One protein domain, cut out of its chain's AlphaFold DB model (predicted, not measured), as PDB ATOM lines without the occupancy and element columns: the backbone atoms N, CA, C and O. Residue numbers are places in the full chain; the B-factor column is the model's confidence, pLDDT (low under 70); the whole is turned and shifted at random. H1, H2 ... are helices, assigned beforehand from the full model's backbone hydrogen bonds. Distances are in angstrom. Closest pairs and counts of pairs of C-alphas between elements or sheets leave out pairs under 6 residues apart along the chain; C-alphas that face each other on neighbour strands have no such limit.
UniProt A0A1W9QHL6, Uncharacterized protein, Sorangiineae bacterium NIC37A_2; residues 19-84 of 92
ATOM      1  N   ARG A  19      40.047 -14.970 134.083       79.94
ATOM      2  CA  ARG A  19      39.597 -16.122 133.281       79.94
ATOM      3  C   ARG A  19      40.178 -16.126 131.871       79.94
ATOM      4  O   ARG A  19      40.486 -17.186 131.339       79.94
ATOM      5  N   GLU A  20      40.319 -14.953 131.259       77.94
ATOM      6  CA  GLU A  20      40.892 -14.848 129.916       77.94
ATOM      7  C   GLU A  20      42.396 -15.145 129.952       77.94
ATOM      8  O   GLU A  20      42.913 -15.812 129.057       77.94
ATOM      9  N   CYS A  21      43.079 -14.730 131.023       82.12
ATOM     10  CA  CYS A  21      44.470 -15.083 131.281       82.12
ATOM     11  C   CYS A  21      44.681 -16.589 131.470       82.12
ATOM     12  O   CYS A  21      45.643 -17.132 130.937       82.12
ATOM     13  N   GLU A  22      43.793 -17.264 132.199       83.44
ATOM     14  CA  GLU A  22      43.869 -18.712 132.413       83.44
ATOM     15  C   GLU A  22      43.632 -19.485 131.108       83.44
ATOM     16  O   GLU A  22      44.436 -20.335 130.728       83.44
ATOM     17  N   TYR A  23      42.610 -19.093 130.342       83.00
ATOM     18  CA  TYR A  23      42.344 -19.652 129.015       83.00
ATOM     19  C   TYR A  23      43.528 -19.483 128.054       83.00
ATOM     20  O   TYR A  23      43.905 -20.392 127.308       83.00
ATOM     21  N   LEU A  24      44.138 -18.299 128.066       82.56
ATOM     22  CA  LEU A  24      45.309 -18.001 127.257       82.56
ATOM     23  C   LEU A  24      46.518 -18.826 127.702       82.56
ATOM     24  O   LEU A  24      47.231 -19.369 126.862       82.56
ATOM     25  N   ALA A  25      46.736 -18.960 129.007       86.12
ATOM     26  CA  ALA A  25      47.820 -19.752 129.566       86.12
ATOM     27  C   ALA A  25      47.730 -21.233 129.173       86.12
ATOM     28  O   ALA A  25      48.746 -21.824 128.802       86.12
ATOM     29  N   GLU A  26      46.530 -21.815 129.168       87.06
ATOM     30  CA  GLU A  26      46.294 -23.173 128.667       87.06
ATOM     31  C   GLU A  26      46.668 -23.305 127.184       87.06
ATOM     32  O   GLU A  26      47.408 -24.216 126.803       87.06
ATOM     33  N   ARG A  27      46.246 -22.348 126.347       83.19
ATOM     34  CA  ARG A  27      46.597 -22.303 124.915       83.19
ATOM     35  C   ARG A  27      48.107 -22.186 124.698       83.19
ATOM     36  O   ARG A  27      48.663 -22.897 123.859       83.19
ATOM     37  N   LEU A  28      48.780 -21.326 125.463       81.25
ATOM     38  CA  LEU A  28      50.234 -21.126 125.411       81.25
ATOM     39  C   LEU A  28      50.999 -22.381 125.847       81.25
ATOM     40  O   LEU A  28      52.007 -22.741 125.236       81.25
ATOM     41  N   ALA A  29      50.494 -23.082 126.861       84.25
ATOM     42  CA  ALA A  29      51.023 -24.364 127.316       84.25
ATOM     43  C   ALA A  29      50.621 -25.548 126.413       84.25
ATOM     44  O   ALA A  29      51.003 -26.684 126.696       84.25
ATOM     45  N   LYS A  30      49.892 -25.295 125.313       84.00
ATOM     46  CA  LYS A  30      49.370 -26.307 124.380       84.00
ATOM     47  C   LYS A  30      48.517 -27.372 125.077       84.00
ATOM     48  O   LYS A  30      48.528 -28.539 124.685       84.00
ATOM     49  N   VAL A  31      47.783 -26.964 126.107       85.38
ATOM     50  CA  VAL A  31      46.811 -27.813 126.787       85.38
ATOM     51  C   VAL A  31      45.587 -27.942 125.886       85.38
ATOM     52  O   VAL A  31      44.917 -26.963 125.570       85.38
ATOM     53  N   THR A  32      45.323 -29.161 125.433       84.19
ATOM     54  CA  THR A  32      44.164 -29.532 124.614       84.19
ATOM     55  C   THR A  32      43.136 -30.340 125.402       84.19
ATOM     56  O   THR A  32      42.015 -30.508 124.934       84.19
ATOM     57  N   SER A  33      43.504 -30.866 126.577       86.69
ATOM     58  CA  SER A  33      42.612 -31.602 127.477       86.69
ATOM     59  C   SER A  33      42.925 -31.294 128.947       86.69
ATOM     60  O   SER A  33      44.105 -31.253 129.313       86.69
ATOM     61  N   PRO A  34      41.904 -31.156 129.817       84.56
ATOM     62  CA  PRO A  34      42.098 -30.910 131.246       84.56
ATOM     63  C   PRO A  34      42.902 -32.012 131.955       84.56
ATOM     64  O   PRO A  34      43.574 -31.729 132.945       84.56
ATOM     65  N   ASP A  35      42.934 -33.248 131.444       90.94
ATOM     66  CA  ASP A  35      43.761 -34.313 132.031       90.94
ATOM     67  C   ASP A  35      45.267 -34.019 131.954       90.94
ATOM     68  O   ASP A  35      46.036 -34.507 132.784       90.94
ATOM     69  N   GLN A  36      45.705 -33.166 131.023       87.88
ATOM     70  CA  GLN A  36      47.106 -32.746 130.943       87.88
ATOM     71  C   GLN A  36      47.519 -31.889 132.148       87.88
ATOM     72  O   GLN A  36      48.686 -31.924 132.538       87.88
ATOM     73  N   LEU A  37      46.573 -31.200 132.803       87.69
ATOM     74  CA  LEU A  37      46.820 -30.427 134.028       87.69
ATOM     75  C   LEU A  37      47.098 -31.317 135.251       87.69
ATOM     76  O   LEU A  37      47.580 -30.822 136.272       87.69
ATOM     77  N   ARG A  38      46.860 -32.634 135.160       91.62
ATOM     78  CA  ARG A  38      47.307 -33.593 136.186       91.62
ATOM     79  C   ARG A  38      48.828 -33.715 136.224       91.62
ATOM     80  O   ARG A  38      49.387 -34.068 137.260       91.62
ATOM     81  N   ASN A  39      49.507 -33.428 135.111       91.94
ATOM     82  CA  ASN A  39      50.958 -33.383 135.085       91.94
ATOM     83  C   ASN A  39      51.433 -32.097 135.786       91.94
ATOM     84  O   ASN A  39      51.158 -31.000 135.291       91.94
ATOM     85  N   PRO A  40      52.193 -32.194 136.893       89.94
ATOM     86  CA  PRO A  40      52.626 -31.020 137.645       89.94
ATOM     87  C   PRO A  40      53.484 -30.063 136.811       89.94
ATOM     88  O   PRO A  40      53.446 -28.860 137.047       89.94
ATOM     89  N   ARG A  41      54.217 -30.557 135.801       89.69
ATOM     90  CA  ARG A  41      55.002 -29.695 134.902       89.69
ATOM     91  C   ARG A  41      54.106 -28.814 134.037       89.69
ATOM     92  O   ARG A  41      54.336 -27.613 133.960       89.69
ATOM     93  N   VAL A  42      53.073 -29.403 133.437       88.06
ATOM     94  CA  VAL A  42      52.107 -28.681 132.594       88.06
ATOM     95  C   VAL A  42      51.317 -27.689 133.440       88.06
ATOM     96  O   VAL A  42      51.194 -26.527 133.066       88.06
ATOM     97  N   ARG A  43      50.860 -28.112 134.622       89.19
ATOM     98  CA  ARG A  43      50.155 -27.236 135.561       89.19
ATOM     99  C   ARG A  43      50.994 -26.022 135.948       89.19
ATOM    100  O   ARG A  43      50.505 -24.904 135.871       89.19
ATOM    101  N   ASN A  44      52.257 -26.233 136.318       90.00
ATOM    102  CA  ASN A  44      53.156 -25.139 136.683       90.00
ATOM    103  C   ASN A  44      53.390 -24.184 135.506       90.00
ATOM    104  O   ASN A  44      53.402 -22.974 135.709       90.00
ATOM    105  N   GLN A  45      53.517 -24.710 134.285       87.81
ATOM    106  CA  GLN A  45      53.657 -23.890 133.084       87.81
ATOM    107  C   GLN A  45      52.413 -23.025 132.838       87.81
ATOM    108  O   GLN A  45      52.550 -21.834 132.570       87.81
ATOM    109  N   VAL A  46      51.207 -23.585 132.980       87.31
ATOM    110  CA  VAL A  46      49.954 -22.813 132.898       87.31
ATOM    111  C   VAL A  46      49.917 -21.748 133.993       87.31
ATOM    112  O   VAL A  46      49.713 -20.580 133.692       87.31
ATOM    113  N   THR A  47      50.210 -22.099 135.247       86.75
ATOM    114  CA  THR A  47      50.239 -21.133 136.357       86.75
ATOM    115  C   THR A  47      51.230 -19.990 136.120       86.75
ATOM    116  O   THR A  47      50.899 -18.834 136.378       86.75
ATOM    117  N   GLU A  48      52.429 -20.272 135.606       86.88
ATOM    118  CA  GLU A  48      53.420 -19.240 135.284       86.88
ATOM    119  C   GLU A  48      52.909 -18.287 134.196       86.88
ATOM    120  O   GLU A  48      53.022 -17.067 134.335       86.88
ATOM    121  N   GLN A  49      52.297 -18.828 133.139       84.75
ATOM    122  CA  GLN A  49      51.727 -18.027 132.055       84.75
ATOM    123  C   GLN A  49      50.521 -17.200 132.520       84.75
ATOM    124  O   GLN A  49      50.420 -16.024 132.163       84.75
ATOM    125  N   THR A  50      49.657 -17.760 133.372       85.88
ATOM    126  CA  THR A  50      48.535 -17.038 133.988       85.88
ATOM    127  C   THR A  50      49.051 -15.890 134.847       85.88
ATOM    128  O   THR A  50      48.603 -14.758 134.685       85.88
ATOM    129  N   ASN A  51      50.044 -16.135 135.707       83.25
ATOM    130  CA  ASN A  51      50.653 -15.092 136.535       83.25
ATOM    131  C   ASN A  51      51.306 -14.000 135.683       83.25
ATOM    132  O   ASN A  51      51.148 -12.815 135.973       83.25
ATOM    133  N   ARG A  52      51.996 -14.374 134.601       79.12
ATOM    134  CA  ARG A  52      52.578 -13.408 133.665       79.12
ATOM    135  C   ARG A  52      51.500 -12.544 133.011       79.12
ATOM    136  O   ARG A  52      51.684 -11.335 132.946       79.12
ATOM    137  N   CYS A  53      50.381 -13.139 132.598       79.25
ATOM    138  CA  CYS A  53      49.230 -12.406 132.071       79.25
ATOM    139  C   CYS A  53      48.605 -11.477 133.122       79.25
ATOM    140  O   CYS A  53      48.282 -10.339 132.820       79.25
ATOM    141  N   LEU A  54      48.476 -11.906 134.376       77.69
ATOM    142  CA  LEU A  54      47.896 -11.069 135.431       77.69
ATOM    143  C   LEU A  54      48.787  -9.871 135.799       77.69
ATOM    144  O   LEU A  54      48.279  -8.794 136.098       77.69
ATOM    145  N   VAL A  55      50.111 -10.047 135.775       75.56
ATOM    146  CA  VAL A  55      51.086  -8.984 136.088       75.56
ATOM    147  C   VAL A  55      51.320  -8.061 134.891       75.56
ATOM    148  O   VAL A  55      51.546  -6.863 135.048       75.56
ATOM    149  N   THR A  56      51.313  -8.605 133.678       70.62
ATOM    150  CA  THR A  56      51.462  -7.854 132.430       70.62
ATOM    151  C   THR A  56      50.443  -8.385 131.425       70.62
ATOM    152  O   THR A  56      50.765  -9.274 130.634       70.62
ATOM    153  N   PRO A  57      49.204  -7.869 131.469       66.69
ATOM    154  CA  PRO A  57      48.124  -8.340 130.612       66.69
ATOM    155  C   PRO A  57      48.488  -8.214 129.143       66.69
ATOM    156  O   PRO A  57      48.909  -7.158 128.663       66.69
ATOM    157  N   TYR A  58      48.312  -9.327 128.431       71.44
ATOM    158  CA  TYR A  58      48.328  -9.322 126.979       71.44
ATOM    159  C   TYR A  58      47.180  -8.430 126.485       71.44
ATOM    160  O   TYR A  58      46.128  -8.330 127.123       71.44
ATOM    161  N   ASP A  59      47.383  -7.742 125.364       71.81
ATOM    162  CA  ASP A  59      46.305  -6.944 124.786       71.81
ATOM    163  C   ASP A  59      45.259  -7.869 124.129       71.81
ATOM    164  O   ASP A  59      45.534  -9.022 123.772       71.81
ATOM    165  N   LYS A  60      44.036  -7.367 123.942       72.00
ATOM    166  CA  LYS A  60      42.981  -8.128 123.257       72.00
ATOM    167  C   LYS A  60      43.353  -8.505 121.826       72.00
ATOM    168  O   LYS A  60      42.847  -9.505 121.322       72.00
ATOM    169  N   THR A  61      44.219  -7.743 121.162       74.75
ATOM    170  CA  THR A  61      44.675  -8.079 119.814       74.75
ATOM    171  C   THR A  61      45.539  -9.335 119.791       74.75
ATOM    172  O   THR A  61      45.395 -10.135 118.872       74.75
ATOM    173  N   PHE A  62      46.369  -9.565 120.811       77.88
ATOM    174  CA  PHE A  62      47.126 -10.804 120.970       77.88
ATOM    175  C   PHE A  62      46.192 -11.999 121.105       77.88
ATOM    176  O   PHE A  62      46.349 -12.984 120.388       77.88
ATOM    177  N   VAL A  63      45.179 -11.897 121.967       75.06
ATOM    178  CA  VAL A  63      44.196 -12.975 122.159       75.06
ATOM    179  C   VAL A  63      43.375 -13.209 120.901       75.06
ATOM    180  O   VAL A  63      43.153 -14.358 120.525       75.06
ATOM    181  N   ARG A  64      42.984 -12.137 120.203       80.81
ATOM    182  CA  ARG A  64      42.287 -12.245 118.920       80.81
ATOM    183  C   ARG A  64      43.156 -12.930 117.871       80.81
ATOM    184  O   ARG A  64      42.690 -13.867 117.234       80.81
ATOM    185  N   CYS A  65      44.423 -12.537 117.756       81.69
ATOM    186  CA  CYS A  65      45.387 -13.201 116.885       81.69
ATOM    187  C   CYS A  65      45.522 -14.683 117.244       81.69
ATOM    188  O   CYS A  65      45.505 -15.539 116.364       81.69
ATOM    189  N   LEU A  66      45.603 -15.017 118.533       80.06
ATOM    190  CA  LEU A  66      45.711 -16.405 118.974       80.06
ATOM    191  C   LEU A  66      44.453 -17.215 118.640       80.06
ATOM    192  O   LEU A  66      44.565 -18.388 118.292       80.06
ATOM    193  N   GLY A  67      43.275 -16.594 118.712       77.38
ATOM    194  CA  GLY A  67      42.005 -17.192 118.303       77.38
ATOM    195  C   GLY A  67      41.878 -17.389 116.789       77.38
ATOM    196  O   GLY A  67      41.375 -18.425 116.364       77.38
ATOM    197  N   GLU A  68      42.352 -16.432 115.984       81.06
ATOM    198  CA  GLU A  68      42.272 -16.459 114.514       81.06
ATOM    199  C   GLU A  68      43.357 -17.346 113.878       81.06
ATOM    200  O   GLU A  68      43.074 -18.151 112.995       81.06
ATOM    201  N   VAL A  69      44.607 -17.204 114.323       81.12
ATOM    202  CA  VAL A  69      45.789 -17.834 113.709       81.12
ATOM    203  C   VAL A  69      46.156 -19.145 114.409       81.12
ATOM    204  O   VAL A  69      46.766 -20.027 113.804       81.12
ATOM    205  N   GLY A  70      45.845 -19.288 115.703       74.31
ATOM    206  CA  GLY A  70      46.227 -20.462 116.501       74.31
ATOM    207  C   GLY A  70      47.737 -20.602 116.740       74.31
ATOM    208  O   GLY A  70      48.183 -21.601 117.303       74.31
ATOM    209  N   ARG A  71      48.538 -19.617 116.315       75.56
ATOM    210  CA  ARG A  71      50.000 -19.643 116.381       75.56
ATOM    211  C   ARG A  71      50.540 -18.567 117.303       75.56
ATOM    212  O   ARG A  71      50.639 -17.397 116.944       75.56
ATOM    213  N   VAL A  72      50.944 -19.020 118.483       76.81
ATOM    214  CA  VAL A  72      51.520 -18.194 119.548       76.81
ATOM    215  C   VAL A  72      52.714 -17.380 119.063       76.81
ATOM    216  O   VAL A  72      52.798 -16.202 119.363       76.81
ATOM    217  N   ASP A  73      53.612 -17.981 118.289       75.00
ATOM    218  CA  ASP A  73      54.857 -17.352 117.848       75.00
ATOM    219  C   ASP A  73      54.629 -16.147 116.924       75.00
ATOM    220  O   ASP A  73      55.300 -15.127 117.059       75.00
ATOM    221  N   ILE A  74      53.636 -16.231 116.036       77.81
ATOM    222  CA  ILE A  74      53.248 -15.124 115.150       77.81
ATOM    223  C   ILE A  74      52.580 -14.005 115.954       77.81
ATOM    224  O   ILE A  74      52.886 -12.828 115.760       77.81
ATOM    225  N   CYS A  75      51.685 -14.370 116.870       79.75
ATOM    226  CA  CYS A  75      50.964 -13.401 117.687       79.75
ATOM    227  C   CYS A  75      51.875 -12.709 118.706       79.75
ATOM    228  O   CYS A  75      51.722 -11.515 118.949       79.75
ATOM    229  N   GLU A  76      52.855 -13.426 119.263       76.00
ATOM    230  CA  GLU A  76      53.880 -12.856 120.140       76.00
ATOM    231  C   GLU A  76      54.712 -11.833 119.371       76.00
ATOM    232  O   GLU A  76      54.893 -10.720 119.857       76.00
ATOM    233  N   ALA A  77      55.166 -12.164 118.158       75.12
ATOM    234  CA  ALA A  77      55.942 -11.244 117.330       75.12
ATOM    235  C   ALA A  77      55.172  -9.944 117.024       75.12
ATOM    236  O   ALA A  77      55.735  -8.851 117.105       75.12
ATOM    237  N   ASP A  78      53.875 -10.037 116.718       77.44
ATOM    238  CA  ASP A  78      53.020  -8.864 116.498       77.44
ATOM    239  C   ASP A  78      52.832  -8.034 117.782       77.44
ATOM    240  O   ASP A  78      52.967  -6.808 117.762       77.44
ATOM    241  N   LEU A  79      52.616  -8.691 118.926       75.19
ATOM    242  CA  LEU A  79      52.532  -8.023 120.223       75.19
ATOM    243  C   LEU A  79      53.838  -7.298 120.582       75.19
ATOM    244  O   LEU A  79      53.798  -6.139 120.997       75.19
ATOM    245  N   PHE A  80      54.994  -7.941 120.396       73.62
ATOM    246  CA  PHE A  80      56.305  -7.350 120.672       73.62
ATOM    247  C   PHE A  80      56.588  -6.142 119.780       73.62
ATOM    248  O   PHE A  80      57.015  -5.101 120.291       73.62
ATOM    249  N   ARG A  81      56.267  -6.229 118.479       75.50
ATOM    250  CA  ARG A  81      56.357  -5.082 117.560       75.50
ATOM    251  C   ARG A  81      55.527  -3.900 118.048       75.50
ATOM    252  O   ARG A  81      56.015  -2.774 118.035       75.50
ATOM    253  N   ARG A  82      54.294  -4.143 118.500       70.75
ATOM    254  CA  ARG A  82      53.379  -3.087 118.973       70.75
ATOM    255  C   ARG A  82      53.791  -2.494 120.315       70.75
ATOM    256  O   ARG A  82      53.621  -1.299 120.527       70.75
ATOM    257  N   GLN A  83      54.337  -3.309 121.214       69.50
ATOM    258  CA  GLN A  83      54.813  -2.863 122.526       69.50
ATOM    259  C   GLN A  83      56.213  -2.233 122.484       69.50
ATOM    260  O   GLN A  83      56.708  -1.791 123.521       69.50
ATOM    261  N   GLY A  84      56.879  -2.218 121.323       63.62
ATOM    262  CA  GLY A  84      58.256  -1.736 121.188       63.62
ATOM    263  C   GLY A  84      59.257  -2.520 122.044       63.62
ATOM    264  O   GLY A  84      60.331  -2.010 122.362       63.62
TER     265      GLY A  84
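This is residues 19 to 84 of the 92 residues of an uncharacterized protein of Sorangiineae bacterium NIC37A_2 (UniProt A0A1W9QHL6). Two helical parts stand one beyond the other: the longest helix, H3, crossed by H1 and with the short H2 at its beginning, and a helical hairpin of H4 and H5. H1 lies between H3 and the hairpin, which comes near H1 at few places and is joined to the end of H3 by residues 56 to 59. The printed part has 66 residues, with five named helices in the order H1, H2, H3, H4, H5 and no named strand; the class is all helix. It is compact, with a radius of gyration of the C-alphas of 11.9 A, and its C-alphas span 36 by 24 by 18 A.

Start with H1, residues 19 to 28, and look from Ala 25 to Gln 49 in H3, residues 40 to 55: these are the closest C-alphas of the two helices, 4.9 A apart. H1 and H3 touch at a steep tilt of 51 degrees and run opposite ways. Next comes H2, residues 34 to 38, which is apart from H1. H2 and H3 only just touch, with 3 pairs of C-alphas within 8 A, and only at the corner by their link; H3 does so with residues 42 to 43 alone, and the closest C-alphas, of Leu 37 and Arg 43, are 4.9 A apart. Go on to H4, residues 60 to 69, and H5, residues 72 to 83: they form a helical hairpin and touch at a shallow tilt of 29 degrees, opposite ways, with the C-alphas of Cys 65 and Cys 75 closest at 5.6 A. H1 is close to H4 but not clearly touching, the closest C-alphas being those of Leu 24 and Val 63 at 7.2 A. H1 is also close to H5 but not clearly touching, with the C-alphas of Leu 28 and Val 72 closest at 6.7 A. H3 is apart from both H4 and H5. In H1, H3, H4 and H5 every O i to N i+4 pair is within hydrogen-bond range; in H2 it is 0 of 1, beside 2 of 2 O i to N i+3 pairs.

Find C-alpha 19 at (39.597, -16.122, 133.281); from there H1 runs 14.1 A to Leu 28. H2 spans 7.7 A from Pro 34 to Arg 38. Find C-alpha 40 at (52.626, -31.020, 137.645); H3 runs 22.1 A from there to Val 55. H4 covers 13.9 A from Lys 60 to Val 69, and H5 covers 16.0 A from Val 72 to C-alpha 83 at (54.813, -2.863, 122.526).

The two C-alphas farthest apart are those of Asp 35 and Gly 84, at 37.3 A. The printed part has no cut, and its four links between helices are tight. In the B-factor column you will find a mean pLDDT of 80.7 for the printed part, with residue 57 and residues 83 to 84 under 70.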